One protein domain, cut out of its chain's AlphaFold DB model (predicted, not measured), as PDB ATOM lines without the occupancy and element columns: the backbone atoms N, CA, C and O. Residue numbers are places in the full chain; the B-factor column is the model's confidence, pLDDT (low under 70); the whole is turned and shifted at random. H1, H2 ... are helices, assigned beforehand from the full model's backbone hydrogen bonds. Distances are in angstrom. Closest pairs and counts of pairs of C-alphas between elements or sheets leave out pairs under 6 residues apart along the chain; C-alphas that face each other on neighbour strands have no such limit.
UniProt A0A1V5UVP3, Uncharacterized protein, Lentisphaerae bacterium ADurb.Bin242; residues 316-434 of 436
ATOM      1  N   ASP A 316     217.239 230.590 203.026       80.69
ATOM      2  CA  ASP A 316     218.647 230.390 203.396       80.69
ATOM      3  C   ASP A 316     219.434 231.712 203.492       80.69
ATOM      4  O   ASP A 316     220.632 231.736 203.785       80.69
ATOM      5  N   MET A 317     218.778 232.847 203.228       86.50
ATOM      6  CA  MET A 317     219.422 234.156 203.231       86.50
ATOM      7  C   MET A 317     219.490 234.743 204.646       86.50
ATOM      8  O   MET A 317     218.521 234.762 205.402       86.50
ATOM      9  N   SER A 318     220.647 235.309 204.996       87.50
ATOM     10  CA  SER A 318     220.805 236.093 206.225       87.50
ATOM     11  C   SER A 318     219.869 237.307 206.231       87.50
ATOM     12  O   SER A 318     219.644 237.912 205.182       87.50
ATOM     13  N   ARG A 319     219.417 237.747 207.415       85.88
ATOM     14  CA  ARG A 319     218.518 238.908 207.569       85.88
ATOM     15  C   ARG A 319     218.999 240.162 206.829       85.88
ATOM     16  O   ARG A 319     218.178 240.837 206.229       85.88
ATOM     17  N   THR A 320     220.297 240.461 206.859       87.00
ATOM     18  CA  THR A 320     220.880 241.611 206.143       87.00
ATOM     19  C   THR A 320     220.640 241.503 204.640       87.00
ATOM     20  O   THR A 320     219.961 242.347 204.078       87.00
ATOM     21  N   LYS A 321     221.047 240.387 204.027       88.69
ATOM     22  CA  LYS A 321     220.796 240.103 202.605       88.69
ATOM     23  C   LYS A 321     219.311 240.140 202.224       88.69
ATOM     24  O   LYS A 321     218.988 240.544 201.116       88.69
ATOM     25  N   LEU A 322     218.410 239.709 203.111       88.62
ATOM     26  CA  LEU A 322     216.962 239.778 202.871       88.62
ATOM     27  C   LEU A 322     216.438 241.218 202.863       88.62
ATOM     28  O   LEU A 322     215.593 241.553 202.037       88.62
ATOM     29  N   VAL A 323     216.933 242.060 203.773       89.12
ATOM     30  CA  VAL A 323     216.611 243.494 203.800       89.12
ATOM     31  C   VAL A 323     217.179 244.184 202.562       89.12
ATOM     32  O   VAL A 323     216.436 244.895 201.891       89.12
ATOM     33  N   ASP A 324     218.437 243.908 202.213       88.19
ATOM     34  CA  ASP A 324     219.099 244.487 201.040       88.19
ATOM     35  C   ASP A 324     218.372 244.103 199.741       88.19
ATOM     36  O   ASP A 324     218.152 244.947 198.873       88.19
ATOM     37  N   GLU A 325     217.942 242.841 199.608       88.94
ATOM     38  CA  GLU A 325     217.171 242.391 198.446       88.94
ATOM     39  C   GLU A 325     215.781 243.043 198.414       88.94
ATOM     40  O   GLU A 325     215.358 243.527 197.365       88.94
ATOM     41  N   LEU A 326     215.079 243.146 199.550       90.31
ATOM     42  CA  LEU A 326     213.795 243.854 199.618       90.31
ATOM     43  C   LEU A 326     213.938 245.327 199.218       90.31
ATOM     44  O   LEU A 326     213.127 245.833 198.440       90.31
ATOM     45  N   GLU A 327     214.973 246.007 199.709       88.38
ATOM     46  CA  GLU A 327     215.248 247.405 199.383       88.38
ATOM     47  C   GLU A 327     215.610 247.570 197.904       88.38
ATOM     48  O   GLU A 327     215.074 248.449 197.222       88.38
ATOM     49  N   LYS A 328     216.449 246.682 197.364       88.31
ATOM     50  CA  LYS A 328     216.783 246.642 195.938       88.31
ATOM     51  C   LYS A 328     215.530 246.495 195.078       88.31
ATOM     52  O   LYS A 328     215.328 247.293 194.164       88.31
ATOM     53  N   ARG A 329     214.653 245.538 195.392       87.19
ATOM     54  CA  ARG A 329     213.392 245.314 194.659       87.19
ATOM     55  C   ARG A 329     212.451 246.515 194.772       87.19
ATOM     56  O   ARG A 329     211.877 246.944 193.774       87.19
ATOM     57  N   ARG A 330     212.337 247.108 195.963       88.56
ATOM     58  CA  ARG A 330     211.553 248.330 196.207       88.56
ATOM     59  C   ARG A 330     212.066 249.502 195.361       88.56
ATOM     60  O   ARG A 330     211.263 250.212 194.757       88.56
ATOM     61  N   ASN A 331     213.384 249.668 195.267       83.62
ATOM     62  CA  ASN A 331     214.035 250.681 194.434       83.62
ATOM     63  C   ASN A 331     213.833 250.422 192.933       83.62
ATOM     64  O   ASN A 331     213.581 251.370 192.190       83.62
ATOM     65  N   GLU A 332     213.910 249.166 192.481       82.75
ATOM     66  CA  GLU A 332     213.628 248.774 191.091       82.75
ATOM     67  C   GLU A 332     212.192 249.153 190.690       82.75
ATOM     68  O   GLU A 332     211.998 249.807 189.665       82.75
ATOM     69  N   ILE A 333     211.195 248.817 191.518       82.62
ATOM     70  CA  ILE A 333     209.778 249.136 191.262       82.62
ATOM     71  C   ILE A 333     209.550 250.649 191.261       82.62
ATOM     72  O   ILE A 333     208.861 251.176 190.389       82.62
ATOM     73  N   PHE A 334     210.142 251.360 192.224       80.56
ATOM     74  CA  PHE A 334     210.003 252.809 192.332       80.56
ATOM     75  C   PHE A 334     210.615 253.542 191.126       80.56
ATOM     76  O   PHE A 334     209.987 254.437 190.563       80.56
ATOM     77  N   ARG A 335     211.821 253.144 190.693       74.94
ATOM     78  CA  ARG A 335     212.520 253.747 189.543       74.94
ATOM     79  C   ARG A 335     211.938 253.331 188.196       74.94
ATOM     80  O   ARG A 335     212.028 254.097 187.247       74.94
ATOM     81  N   GLY A 336     211.352 252.141 188.102       61.16
ATOM     82  CA  GLY A 336     210.756 251.627 186.868       61.16
ATOM     83  C   GLY A 336     209.497 252.372 186.413       61.16
ATOM     84  O   GLY A 336     209.014 252.109 185.317       61.16
ATOM     85  N   ASN A 337     208.970 253.295 187.227       60.78
ATOM     86  CA  ASN A 337     207.680 253.944 187.008       60.78
ATOM     87  C   ASN A 337     207.767 255.481 187.080       60.78
ATOM     88  O   ASN A 337     207.036 256.143 187.818       60.78
ATOM     89  N   THR A 338     208.688 256.063 186.308       50.06
ATOM     90  CA  THR A 338     208.921 257.517 186.197       50.06
ATOM     91  C   THR A 338     207.949 258.239 185.252       50.06
ATOM     92  O   THR A 338     208.247 259.343 184.800       50.06
ATOM     93  N   SER A 339     206.797 257.643 184.921       44.09
ATOM     94  CA  SER A 339     205.820 258.270 184.020       44.09
ATOM     95  C   SER A 339     205.158 259.503 184.654       44.09
ATOM     96  O   SER A 339     204.849 259.529 185.847       44.09
ATOM     97  N   MET A 340     204.929 260.531 183.832       40.88
ATOM     98  CA  MET A 340     204.306 261.807 184.216       40.88
ATOM     99  C   MET A 340     202.803 261.681 184.526       40.88
ATOM    100  O   MET A 340     202.252 262.555 185.192       40.88
ATOM    101  N   ASP A 341     202.158 260.589 184.101       43.12
ATOM    102  CA  ASP A 341     200.699 260.397 184.178       43.12
ATOM    103  C   ASP A 341     200.205 259.804 185.513       43.12
ATOM    104  O   ASP A 341     199.006 259.614 185.722       43.12
ATOM    105  N   GLY A 342     201.121 259.533 186.447       50.62
ATOM    106  CA  GLY A 342     200.832 258.898 187.732       50.62
ATOM    107  C   GLY A 342     201.563 257.569 187.891       50.62
ATOM    108  O   GLY A 342     202.228 257.082 186.980       50.62
ATOM    109  N   PHE A 343     201.473 256.989 189.084       64.81
ATOM    110  CA  PHE A 343     202.090 255.694 189.348       64.81
ATOM    111  C   PHE A 343     201.137 254.589 188.874       64.81
ATOM    112  O   PHE A 343     200.042 254.436 189.413       64.81
ATOM    113  N   ASP A 344     201.539 253.863 187.830       73.12
ATOM    114  CA  ASP A 344     200.786 252.747 187.247       73.12
ATOM    115  C   ASP A 344     200.198 251.778 188.310       73.12
ATOM    116  O   ASP A 344     200.927 251.369 189.222       73.12
ATOM    117  N   PRO A 345     198.919 251.356 188.192       75.12
ATOM    118  CA  PRO A 345     198.272 250.466 189.161       75.12
ATOM    119  C   PRO A 345     198.965 249.110 189.367       75.12
ATOM    120  O   PRO A 345     198.901 248.544 190.461       75.12
ATOM    121  N   GLN A 346     199.630 248.550 188.347       79.25
ATOM    122  CA  GLN A 346     200.368 247.292 188.515       79.25
ATOM    123  C   GLN A 346     201.627 247.520 189.349       79.25
ATOM    124  O   GLN A 346     201.928 246.741 190.254       79.25
ATOM    125  N   SER A 347     202.328 248.616 189.083       81.44
ATOM    126  CA  SER A 347     203.493 249.020 189.866       81.44
ATOM    127  C   SER A 347     203.113 249.379 191.300       81.44
ATOM    128  O   SER A 347     203.836 248.998 192.218       81.44
ATOM    129  N   GLU A 348     201.977 250.058 191.525       86.31
ATOM    130  CA  GLU A 348     201.443 250.317 192.873       86.31
ATOM    131  C   GLU A 348     201.273 248.998 193.612       86.31
ATOM    132  O   GLU A 348     201.786 248.816 194.716       86.31
ATOM    133  N   ARG A 349     200.597 248.042 192.972       86.31
ATOM    134  CA  ARG A 349     200.343 246.731 193.554       86.31
ATOM    135  C   ARG A 349     201.639 246.018 193.933       86.31
ATOM    136  O   ARG A 349     201.720 245.496 195.043       86.31
ATOM    137  N   LEU A 350     202.650 246.028 193.062       87.94
ATOM    138  CA  LEU A 350     203.974 245.468 193.358       87.94
ATOM    139  C   LEU A 350     204.650 246.206 194.517       87.94
ATOM    140  O   LEU A 350     205.160 245.573 195.438       87.94
ATOM    141  N   TYR A 351     204.591 247.537 194.529       89.75
ATOM    142  CA  TYR A 351     205.182 248.351 195.586       89.75
ATOM    143  C   TYR A 351     204.554 248.041 196.949       89.75
ATOM    144  O   TYR A 351     205.267 247.801 197.924       89.75
ATOM    145  N   LEU A 352     203.223 247.939 197.018       91.56
ATOM    146  CA  LEU A 352     202.501 247.580 198.238       91.56
ATOM    147  C   LEU A 352     202.824 246.161 198.726       91.56
ATOM    148  O   LEU A 352     202.709 245.894 199.922       91.56
ATOM    149  N   LEU A 353     203.243 245.234 197.861       92.56
ATOM    150  CA  LEU A 353     203.702 243.911 198.301       92.56
ATOM    151  C   LEU A 353     205.032 243.967 199.068       92.56
ATOM    152  O   LEU A 353     205.279 243.072 199.873       92.56
ATOM    153  N   THR A 354     205.825 245.029 198.892       92.00
ATOM    154  CA  THR A 354     207.086 245.251 199.625       92.00
ATOM    155  C   THR A 354     206.905 245.889 201.005       92.00
ATOM    156  O   THR A 354     207.894 246.142 201.696       92.00
ATOM    157  N   LEU A 355     205.660 246.194 201.392       92.19
ATOM    158  CA  LEU A 355     205.329 246.890 202.632       92.19
ATOM    159  C   LEU A 355     204.755 245.942 203.689       92.19
ATOM    160  O   LEU A 355     203.847 245.145 203.407       92.19
ATOM    161  N   SER A 356     205.199 246.123 204.934       90.19
ATOM    162  CA  SER A 356     204.595 245.499 206.114       90.19
ATOM    163  C   SER A 356     203.183 246.035 206.376       90.19
ATOM    164  O   SER A 356     202.732 247.029 205.791       90.19
ATOM    165  N   ARG A 357     202.443 245.389 207.282       88.44
ATOM    166  CA  ARG A 357     201.064 245.802 207.606       88.44
ATOM    167  C   ARG A 357     200.975 247.242 208.122       88.44
ATOM    168  O   ARG A 357     200.043 247.955 207.753       88.44
ATOM    169  N   ASP A 358     201.919 247.673 208.951       88.19
ATOM    170  CA  ASP A 358     201.900 249.025 209.517       88.19
ATOM    171  C   ASP A 358     202.410 250.071 208.522       88.19
ATOM    172  O   ASP A 358     201.851 251.166 208.437       88.19
ATOM    173  N   GLN A 359     203.368 249.707 207.667       91.88
ATOM    174  CA  GLN A 359     203.779 250.540 206.534       91.88
ATOM    175  C   GLN A 359     202.613 250.759 205.554       91.88
ATOM    176  O   GLN A 359     202.397 251.874 205.088       91.88
ATOM    177  N   LYS A 360     201.777 249.740 205.308       93.25
ATOM    178  CA  LYS A 360     200.546 249.896 204.514       93.25
ATOM    179  C   LYS A 360     199.551 250.867 205.142       93.25
ATOM    180  O   LYS A 360     198.946 251.650 204.418       93.25
ATOM    181  N   LYS A 361     199.396 250.857 206.470       92.50
ATOM    182  CA  LYS A 361     198.546 251.842 207.162       92.50
ATOM    183  C   LYS A 361     199.085 253.262 206.983       92.50
ATOM    184  O   LYS A 361     198.310 254.168 206.682       92.50
ATOM    185  N   LEU A 362     200.402 253.450 207.110       92.31
ATOM    186  CA  LEU A 362     201.047 254.741 206.845       92.31
ATOM    187  C   LEU A 362     200.809 255.198 205.404       92.31
ATOM    188  O   LEU A 362     200.401 256.337 205.193       92.31
ATOM    189  N   TYR A 363     200.969 254.296 204.433       94.00
ATOM    190  CA  TYR A 363     200.651 254.566 203.033       94.00
ATOM    191  C   TYR A 363     199.201 255.033 202.858       94.00
ATOM    192  O   TYR A 363     198.973 256.071 202.246       94.00
ATOM    193  N   THR A 364     198.223 254.327 203.438       93.75
ATOM    194  CA  THR A 364     196.811 254.734 203.340       93.75
ATOM    195  C   THR A 364     196.537 256.087 203.995       93.75
ATOM    196  O   THR A 364     195.718 256.850 203.490       93.75
ATOM    197  N   GLY A 365     197.245 256.411 205.084       93.81
ATOM    198  CA  GLY A 365     197.181 257.724 205.722       93.81
ATOM    199  C   GLY A 365     197.705 258.829 204.807       93.81
ATOM    200  O   GLY A 365     197.013 259.820 204.603       93.81
ATOM    201  N   TYR A 366     198.874 258.624 204.191       92.81
ATOM    202  CA  TYR A 366     199.440 259.570 203.224       92.81
ATOM    203  C   TYR A 366     198.575 259.708 201.971       92.81
ATOM    204  O   TYR A 366     198.372 260.813 201.489       92.81
ATOM    205  N   LEU A 367     198.021 258.610 201.457       92.00
ATOM    206  CA  LEU A 367     197.121 258.652 200.308       92.00
ATOM    207  C   LEU A 367     195.893 259.516 200.602       92.00
ATOM    208  O   LEU A 367     195.546 260.370 199.790       92.00
ATOM    209  N   LYS A 368     195.278 259.327 201.773       92.56
ATOM    210  CA  LYS A 368     194.134 260.131 202.204       92.56
ATOM    211  C   LYS A 368     194.518 261.597 202.401       92.56
ATOM    212  O   LYS A 368     193.816 262.465 201.906       92.56
ATOM    213  N   GLU A 369     195.656 261.866 203.039       89.50
ATOM    214  CA  GLU A 369     196.205 263.220 203.196       89.50
ATOM    215  C   GLU A 369     196.318 263.932 201.839       89.50
ATOM    216  O   GLU A 369     195.820 265.042 201.680       89.50
ATOM    217  N   PHE A 370     196.894 263.280 200.825       85.00
ATOM    218  CA  PHE A 370     197.021 263.877 199.495       85.00
ATOM    219  C   PHE A 370     195.681 263.998 198.754       85.00
ATOM    220  O   PHE A 370     195.462 264.976 198.042       85.00
ATOM    221  N   GLN A 371     194.751 263.060 198.935       87.25
ATOM    222  CA  GLN A 371     193.396 263.187 198.385       87.25
ATOM    223  C   GLN A 371     192.636 264.368 199.005       87.25
ATOM    224  O   GLN A 371     192.037 265.154 198.272       87.25
ATOM    225  N   ASP A 372     192.722 264.542 200.325       84.88
ATOM    226  CA  ASP A 372     192.096 265.647 201.062       84.88
ATOM    227  C   ASP A 372     192.706 267.007 200.663       84.88
ATOM    228  O   ASP A 372     192.017 268.028 200.643       84.88
ATOM    229  N   LEU A 373     193.979 267.021 200.250       74.12
ATOM    230  CA  LEU A 373     194.656 268.185 199.666       74.12
ATOM    231  C   LEU A 373     194.244 268.481 198.205       74.12
ATOM    232  O   LEU A 373     194.711 269.465 197.621       74.12
ATOM    233  N   GLY A 374     193.369 267.661 197.613       77.06
ATOM    234  CA  GLY A 374     192.799 267.860 196.279       77.06
ATOM    235  C   GLY A 374     193.654 267.328 195.124       77.06
ATOM    236  O   GLY A 374     193.481 267.773 193.988       77.06
ATOM    237  N   TYR A 375     194.587 266.408 195.387       67.19
ATOM    238  CA  TYR A 375     195.384 265.764 194.341       67.19
ATOM    239  C   TYR A 375     194.486 264.855 193.483       67.19
ATOM    240  O   TYR A 375     193.594 264.179 193.999       67.19
ATOM    241  N   SER A 376     194.733 264.788 192.169       74.88
ATOM    242  CA  SER A 376     194.081 263.783 191.317       74.88
ATOM    243  C   SER A 376     194.491 262.370 191.756       74.88
ATOM    244  O   SER A 376     195.574 262.184 192.310       74.88
ATOM    245  N   SER A 377     193.647 261.362 191.517       76.69
ATOM    246  CA  SER A 377     193.844 260.001 192.049       76.69
ATOM    247  C   SER A 377     195.239 259.424 191.765       76.69
ATOM    248  O   SER A 377     195.894 258.951 192.690       76.69
ATOM    249  N   GLY A 378     195.734 259.532 190.527       73.00
ATOM    250  CA  GLY A 378     197.074 259.058 190.151       73.00
ATOM    251  C   GLY A 378     198.222 259.861 190.777       73.00
ATOM    252  O   GLY A 378     199.272 259.304 191.103       73.00
ATOM    253  N   LEU A 379     198.019 261.162 191.001       71.25
ATOM    254  CA  LEU A 379     199.019 262.056 191.583       71.25
ATOM    255  C   LEU A 379     199.093 261.912 193.112       71.25
ATOM    256  O   LEU A 379     200.185 261.922 193.682       71.25
ATOM    257  N   ALA A 380     197.944 261.726 193.768       80.25
ATOM    258  CA  ALA A 380     197.849 261.418 195.193       80.25
ATOM    259  C   ALA A 380     198.585 260.111 195.511       80.25
ATOM    260  O   ALA A 380     199.361 260.031 196.461       80.25
ATOM    261  N   LEU A 381     198.388 259.111 194.653       83.00
ATOM    262  CA  LEU A 381     199.003 257.794 194.738       83.00
ATOM    263  C   LEU A 381     200.524 257.868 194.591       83.00
ATOM    264  O   LEU A 381     201.257 257.374 195.450       83.00
ATOM    265  N   ARG A 382     201.017 258.583 193.573       78.50
ATOM    266  CA  ARG A 382     202.457 258.826 193.399       78.50
ATOM    267  C   ARG A 382     203.073 259.550 194.600       78.50
ATOM    268  O   ARG A 382     204.131 259.144 195.075       78.50
ATOM    269  N   SER A 383     202.404 260.584 195.105       80.06
ATOM    270  CA  SER A 383     202.883 261.384 196.243       80.06
ATOM    271  C   SER A 383     202.933 260.557 197.530       80.06
ATOM    272  O   SER A 383     203.915 260.609 198.272       80.06
ATOM    273  N   ALA A 384     201.922 259.715 197.761       86.88
ATOM    274  CA  ALA A 384     201.892 258.782 198.881       86.88
ATOM    275  C   ALA A 384     203.033 257.757 198.804       86.88
ATOM    276  O   ALA A 384     203.700 257.515 199.814       86.88
ATOM    277  N   ILE A 385     203.302 257.205 197.612       88.00
ATOM    278  CA  ILE A 385     204.418 256.278 197.372       88.00
ATOM    279  C   ILE A 385     205.769 256.968 197.577       88.00
ATOM    280  O   ILE A 385     206.629 256.410 198.250       88.00
ATOM    281  N   LEU A 386     205.960 258.187 197.073       85.44
ATOM    282  CA  LEU A 386     207.197 258.948 197.270       85.44
ATOM    283  C   LEU A 386     207.460 259.227 198.757       85.44
ATOM    284  O   LEU A 386     208.573 259.010 199.248       85.44
ATOM    285  N   LYS A 387     206.429 259.673 199.487       89.06
ATOM    286  CA  LYS A 387     206.527 259.996 200.916       89.06
ATOM    287  C   LYS A 387     206.889 258.761 201.737       89.06
ATOM    288  O   LYS A 387     207.818 258.814 202.542       89.06
ATOM    289  N   ILE A 388     206.220 257.628 201.497       92.00
ATOM    290  CA  ILE A 388     206.559 256.385 202.201       92.00
ATOM    291  C   ILE A 388     207.919 255.826 201.767       92.00
ATOM    292  O   ILE A 388     208.669 255.363 202.618       92.00
ATOM    293  N   HIS A 389     208.282 255.908 200.486       87.62
ATOM    294  CA  HIS A 389     209.583 255.457 199.988       87.62
ATOM    295  C   HIS A 389     210.736 256.209 200.658       87.62
ATOM    296  O   HIS A 389     211.678 255.597 201.155       87.62
ATOM    297  N   THR A 390     210.615 257.534 200.746       83.19
ATOM    298  CA  THR A 390     211.604 258.399 201.403       83.19
ATOM    299  C   THR A 390     211.735 258.059 202.883       83.19
ATOM    300  O   THR A 390     212.847 257.924 203.388       83.19
ATOM    301  N   LYS A 391     210.607 257.849 203.574       86.38
ATOM    302  CA  LYS A 391     210.604 257.437 204.980       86.38
ATOM    303  C   LYS A 391     211.326 256.102 205.183       86.38
ATOM    304  O   LYS A 391     212.190 256.001 206.043       86.38
ATOM    305  N   LEU A 392     211.016 255.106 204.354       86.25
ATOM    306  CA  LEU A 392     211.599 253.765 204.451       86.25
ATOM    307  C   LEU A 392     213.088 253.711 204.114       86.25
ATOM    308  O   LEU A 392     213.769 252.811 204.580       86.25
ATOM    309  N   LYS A 393     213.592 254.652 203.314       83.06
ATOM    310  CA  LYS A 393     215.026 254.776 203.036       83.06
ATOM    311  C   LYS A 393     215.803 255.333 204.235       83.06
ATOM    312  O   LYS A 393     216.978 255.029 204.410       83.06
ATOM    313  N   ASN A 394     215.146 256.163 205.043       75.81
ATOM    314  CA  ASN A 394     215.757 256.825 206.194       75.81
ATOM    315  C   ASN A 394     215.615 256.008 207.492       75.81
ATOM    316  O   ASN A 394     216.378 256.214 208.434       75.81
ATOM    317  N   GLU A 395     214.656 255.084 207.560       81.50
ATOM    318  CA  GLU A 395     214.400 254.231 208.724       81.50
ATOM    319  C   GLU A 395     214.962 252.812 208.527       81.50
ATOM    320  O   GLU A 395     214.901 252.243 207.442       81.50
ATOM    321  N   LYS A 396     215.480 252.192 209.599       77.94
ATOM    322  CA  LYS A 396     215.897 250.778 209.555       77.94
ATOM    323  C   LYS A 396     214.674 249.864 209.438       77.94
ATOM    324  O   LYS A 396     213.713 250.030 210.187       77.94
ATOM    325  N   GLU A 397     214.748 248.852 208.570       83.06
ATOM    326  CA  GLU A 397     213.659 247.886 208.375       83.06
ATOM    327  C   GLU A 397     213.351 247.129 209.682       83.06
ATOM    328  O   GLU A 397     214.190 246.408 210.242       83.06
ATOM    329  N   SER A 398     212.129 247.328 210.180       78.88
ATOM    330  CA  SER A 398     211.654 246.820 211.470       78.88
ATOM    331  C   SER A 398     210.865 245.514 211.348       78.88
ATOM    332  O   SER A 398     210.601 244.866 212.362       78.88
ATOM    333  N   ALA A 399     210.525 245.094 210.125       84.50
ATOM    334  CA  ALA A 399     209.794 243.855 209.885       84.50
ATOM    335  C   ALA A 399     210.589 242.605 210.343       84.50
ATOM    336  O   ALA A 399     211.807 242.518 210.125       84.50
ATOM    337  N   PRO A 400     209.924 241.597 210.945       87.62
ATOM    338  CA  PRO A 400     210.540 240.308 211.251       87.62
ATOM    339  C   PRO A 400     211.023 239.584 209.986       87.62
ATOM    340  O   PRO A 400     210.371 239.635 208.944       87.62
ATOM    341  N   THR A 401     212.111 238.813 210.088       86.69
ATOM    342  CA  THR A 401     212.702 238.070 208.954       86.69
ATOM    343  C   THR A 401     211.679 237.197 208.217       86.69
ATOM    344  O   THR A 401     211.625 237.201 206.991       86.69
ATOM    345  N   ALA A 402     210.808 236.502 208.956       86.56
ATOM    346  CA  ALA A 402     209.758 235.661 208.376       86.56
ATOM    347  C   ALA A 402     208.708 236.458 207.578       86.56
ATOM    348  O   ALA A 402     208.092 235.922 206.657       86.56
ATOM    349  N   GLU A 403     208.478 237.727 207.924       88.50
ATOM    350  CA  GLU A 403     207.597 238.614 207.160       88.50
ATOM    351  C   GLU A 403     208.285 239.087 205.876       88.50
ATOM    352  O   GLU A 403     207.658 239.068 204.820       88.50
ATOM    353  N   ILE A 404     209.581 239.415 205.937       88.75
ATOM    354  CA  ILE A 404     210.383 239.820 204.768       88.75
ATOM    355  C   ILE A 404     210.427 238.712 203.714       88.75
ATOM    356  O   ILE A 404     210.142 238.971 202.545       88.75
ATOM    357  N   VAL A 405     210.682 237.466 204.129       88.50
ATOM    358  CA  VAL A 405     210.645 236.296 203.234       88.50
ATOM    359  C   VAL A 405     209.283 236.186 202.543       88.50
ATOM    360  O   VAL A 405     209.209 236.099 201.321       88.50
ATOM    361  N   LYS A 406     208.182 236.290 203.301       89.12
ATOM    362  CA  LYS A 406     206.823 236.245 202.735       89.12
ATOM    363  C   LYS A 406     206.543 237.398 201.769       89.12
ATOM    364  O   LYS A 406     205.789 237.202 200.817       89.12
ATOM    365  N   MET A 407     207.076 238.595 202.019       91.38
ATOM    366  CA  MET A 407     206.932 239.742 201.115       91.38
ATOM    367  C   MET A 407     207.643 239.482 199.785       91.38
ATOM    368  O   MET A 407     207.019 239.627 198.735       91.38
ATOM    369  N   LEU A 408     208.893 239.012 199.828       89.38
ATOM    370  CA  LEU A 408     209.683 238.676 198.641       89.38
ATOM    371  C   LEU A 408     209.062 237.524 197.831       89.38
ATOM    372  O   LEU A 408     208.891 237.645 196.623       89.38
ATOM    373  N   GLU A 409     208.607 236.452 198.485       89.81
ATOM    374  CA  GLU A 409     207.924 235.341 197.805       89.81
ATOM    375  C   GLU A 409     206.614 235.766 197.129       89.81
ATOM    376  O   GLU A 409     206.273 235.288 196.044       89.81
ATOM    377  N   ARG A 410     205.836 236.645 197.777       89.31
ATOM    378  CA  ARG A 410     204.606 237.195 197.186       89.31
ATOM    379  C   ARG A 410     204.923 238.084 195.994       89.31
ATOM    380  O   ARG A 410     204.204 238.013 195.000       89.31
ATOM    381  N   LEU A 411     205.979 238.889 196.097       89.44
ATOM    382  CA  LEU A 411     206.443 239.740 195.011       89.44
ATOM    383  C   LEU A 411     206.848 238.897 193.796       89.44
ATOM    384  O   LEU A 411     206.357 239.145 192.700       89.44
ATOM    385  N   ASP A 412     207.639 237.842 193.997       86.69
ATOM    386  CA  ASP A 412     208.068 236.941 192.921       86.69
ATOM    387  C   ASP A 412     206.896 236.226 192.243       86.69
ATOM    388  O   ASP A 412     206.856 236.116 191.014       86.69
ATOM    389  N   LYS A 413     205.915 235.758 193.026       88.00
ATOM    390  CA  LYS A 413     204.691 235.148 192.483       88.00
ATOM    391  C   LYS A 413     203.921 236.128 191.602       88.00
ATOM    392  O   LYS A 413     203.464 235.743 190.527       88.00
ATOM    393  N   GLU A 414     203.790 237.379 192.036       86.56
ATOM    394  CA  GLU A 414     203.060 238.396 191.283       86.56
ATOM    395  C   GLU A 414     203.819 238.834 190.023       86.56
ATOM    396  O   GLU A 414     203.233 238.910 188.947       86.56
ATOM    397  N   GLU A 415     205.134 239.037 190.110       84.00
ATOM    398  CA  GLU A 415     205.964 239.353 188.944       84.00
ATOM    399  C   GLU A 415     205.961 238.227 187.907       84.00
ATOM    400  O   GLU A 415     205.914 238.491 186.702       84.00
ATOM    401  N   LYS A 416     205.983 236.964 188.354       85.56
ATOM    402  CA  LYS A 416     205.866 235.805 187.465       85.56
ATOM    403  C   LYS A 416     204.521 235.810 186.739       85.56
ATOM    404  O   LYS A 416     204.504 235.658 185.518       85.56
ATOM    405  N   LYS A 417     203.427 236.068 187.460       84.75
ATOM    406  CA  LYS A 417     202.081 236.176 186.882       84.75
ATOM    407  C   LYS A 417     202.001 237.288 185.832       84.75
ATOM    408  O   LYS A 417     201.527 237.047 184.725       84.75
ATOM    409  N   ILE A 418     202.545 238.470 186.126       80.88
ATOM    410  CA  ILE A 418     202.584 239.597 185.176       80.88
ATOM    411  C   ILE A 418     203.394 239.233 183.922       80.88
ATOM    412  O   ILE A 418     202.960 239.513 182.804       80.88
ATOM    413  N   ARG A 419     204.549 238.569 184.075       78.62
ATOM    414  CA  ARG A 419     205.363 238.113 182.933       78.62
ATOM    415  C   ARG A 419     204.631 237.090 182.066       78.62
ATOM    416  O   ARG A 419     204.758 237.141 180.844       78.62
ATOM    417  N   GLU A 420     203.893 236.163 182.669       80.69
ATOM    418  CA  GLU A 420     203.088 235.172 181.947       80.69
ATOM    419  C   GLU A 420     201.936 235.843 181.182       80.69
ATOM    420  O   GLU A 420     201.783 235.608 179.985       80.69
ATOM    421  N   GLU A 421     201.206 236.766 181.813       77.88
ATOM    422  CA  GLU A 421     200.141 237.543 181.163       77.88
ATOM    423  C   GLU A 421     200.664 238.400 179.994       77.88
ATOM    424  O   GLU A 421     200.012 238.510 178.951       77.88
ATOM    425  N   GLN A 422     201.856 238.991 180.130       72.25
ATOM    426  CA  GLN A 422     202.498 239.765 179.063       72.25
ATOM    427  C   GLN A 422     202.952 238.887 177.890       72.25
ATOM    428  O   GLN A 422     202.783 239.291 176.738       72.25
ATOM    429  N   LYS A 423     203.476 237.683 178.158       70.69
ATOM    430  CA  LYS A 423     203.826 236.708 177.110       70.69
ATOM    431  C   LYS A 423     202.593 236.269 176.323       70.69
ATOM    432  O   LYS A 423     202.599 236.372 175.102       70.69
ATOM    433  N   VAL A 424     201.505 235.918 177.010       68.06
ATOM    434  CA  VAL A 424     200.236 235.532 176.364       68.06
ATOM    435  C   VAL A 424     199.698 236.657 175.469       68.06
ATOM    436  O   VAL A 424     199.307 236.409 174.329       68.06
ATOM    437  N   LYS A 425     199.730 237.917 175.928       63.72
ATOM    438  CA  LYS A 425     199.321 239.079 175.111       63.72
ATOM    439  C   LYS A 425     200.217 239.304 173.888       63.72
ATOM    440  O   LYS A 425     199.724 239.743 172.849       63.72
ATOM    441  N   PHE A 426     201.518 239.039 174.002       55.91
ATOM    442  CA  PHE A 426     202.466 239.168 172.895       55.91
ATOM    443  C   PHE A 426     202.269 238.067 171.841       55.91
ATOM    444  O   PHE A 426     202.252 238.360 170.645       55.91
ATOM    445  N   ASP A 427     202.030 236.833 172.278       61.69
ATOM    446  CA  ASP A 427     201.798 235.689 171.391       61.69
ATOM    447  C   ASP A 427     200.448 235.801 170.656       61.69
ATOM    448  O   ASP A 427     200.370 235.532 169.455       61.69
ATOM    449  N   LEU A 428     199.407 236.332 171.314       56.69
ATOM    450  CA  LEU A 428     198.117 236.651 170.680       56.69
ATOM    451  C   LEU A 428     198.233 237.748 169.605       56.69
ATOM    452  O   LEU A 428     197.599 237.641 168.554       56.69
ATOM    453  N   LYS A 429     199.070 238.777 169.821       55.47
ATOM    454  CA  LYS A 429     199.329 239.832 168.818       55.47
ATOM    455  C   LYS A 429     200.090 239.316 167.594       55.47
ATOM    456  O   LYS A 429     199.819 239.773 166.489       55.47
ATOM    457  N   LYS A 430     201.009 238.359 167.767       52.81
ATOM    458  CA  LYS A 430     201.694 237.697 166.643       52.81
ATOM    459  C   LYS A 430     200.763 236.785 165.840       52.81
ATOM    460  O   LYS A 430     200.902 236.706 164.622       52.81
ATOM    461  N   GLY A 431     199.798 236.140 166.499       48.56
ATOM    462  CA  GLY A 431     198.784 235.313 165.838       48.56
ATOM    463  C   GLY A 431     197.790 236.103 164.976       48.56
ATOM    464  O   GLY A 431     197.309 235.576 163.976       48.56
ATOM    465  N   SER A 432     197.508 237.372 165.307       47.34
ATOM    466  CA  SER A 432     196.590 238.220 164.525       47.34
ATOM    467  C   SER A 432     197.245 238.930 163.336       47.34
ATOM    468  O   SER A 432     196.540 239.356 162.430       47.34
ATOM    469  N   SER A 433     198.575 239.062 163.311       46.28
ATOM    470  CA  SER A 433     199.326 239.672 162.199       46.28
ATOM    471  C   SER A 433     199.716 238.687 161.085       46.28
ATOM    472  O   SER A 433     200.366 239.087 160.128       46.28
ATOM    473  N   GLY A 434     199.353 237.403 161.209       44.44
ATOM    474  CA  GLY A 434     199.662 236.342 160.237       44.44
ATOM    475  C   GLY A 434     198.524 235.981 159.274       44.44
ATOM    476  O   GLY A 434     198.610 234.961 158.598       44.44
TER     477      GLY A 434
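AT A GLANCE: This is residues 316 to 434 of the 436 residues of an uncharacterized protein of Lentisphaerae bacterium ADurb.Bin242 (UniProt A0A1V5UVP3). Short helix H2 sits in the middle of a small helical body, with H1 and the first part of the long helix H5 packed on it and the helical hairpin of H3 and H4 beside them; the far part of H5 sticks out from this body as an arm, residues 419 to 434, of which 419 to 432 belong to H5. The printed part has 119 residues with five named helices, H1 to H5 in order along the chain, and no named strand; its class is all helix. The whole is only just loose, close to compact, with a radius of gyration of the C-alphas of 16.4 A, and its outline is flat, 54 by 46 by 19 A.

IN THESE COORDINATES: Start at Asp 316 and go on to C-alpha 319 at (218.518, 238.908, 207.569), where H1 begins; it runs through residues 319 to 335, 24.1 A long. Next look at H2, residues 345 to 353, which is 12.5 A long. H3 follows as residues 357 to 372, 22.7 A, and H4 as residues 377 to 394, 26.3 A. Find C-alpha 401 at (212.702, 238.070, 208.954); from there H5 runs 47.3 A to C-alpha 432 at (196.590, 238.220, 164.525).

HOW THE PARTS SIT: Begin at H1, which touches H2 with residues 330 to 334 alone; the closest C-alphas, of Ile 333 and Tyr 351, are 6.4 A apart. These two helices form a hairpin, running opposite ways at a shallow tilt of 15 degrees. H2 also touches H5 at a shallow tilt of 22 degrees, opposite ways, with the C-alphas of Leu 353 and Met 407 closest at 6.0 A; H5 does this with residues 407 to 415 alone. With residues 319 to 326 alone H1 touches residues 401 to 408 of H5, closest at the C-alphas of Arg 319 and Thr 401, 6.0 A; they run the same way at 38 degrees, only just a steep tilt. H3 and H4 form the other hairpin, opposite ways at a steep tilt of 44 degrees, and the C-alphas of Leu 367 and Ala 384 are closest at 5.0 A. H2 and H3 are close but not clearly touching, with the C-alphas of Leu 352 and Lys 360 closest at 7.0 A. H4 is near H1 and near H2, while H3 and H5 are apart. The helix packing is part aligned, part crossed: two of four touching pairs are at a shallow tilt. In H1, H2, H3, H4 and H5 every O i to N i+4 pair is within hydrogen-bond range.

THE WHOLE: The two C-alphas farthest apart, of Lys 396 and Gly 434, are 53.9 A apart. Without residues 419 to 434, which stand free, the body spans 46 by 28 by 18 A. The printed part has no cut and no long link. Mean pLDDT of the printed part is 80.1; look for values under 70 at residues 336 to 343, residue 375 and residues 424 to 434.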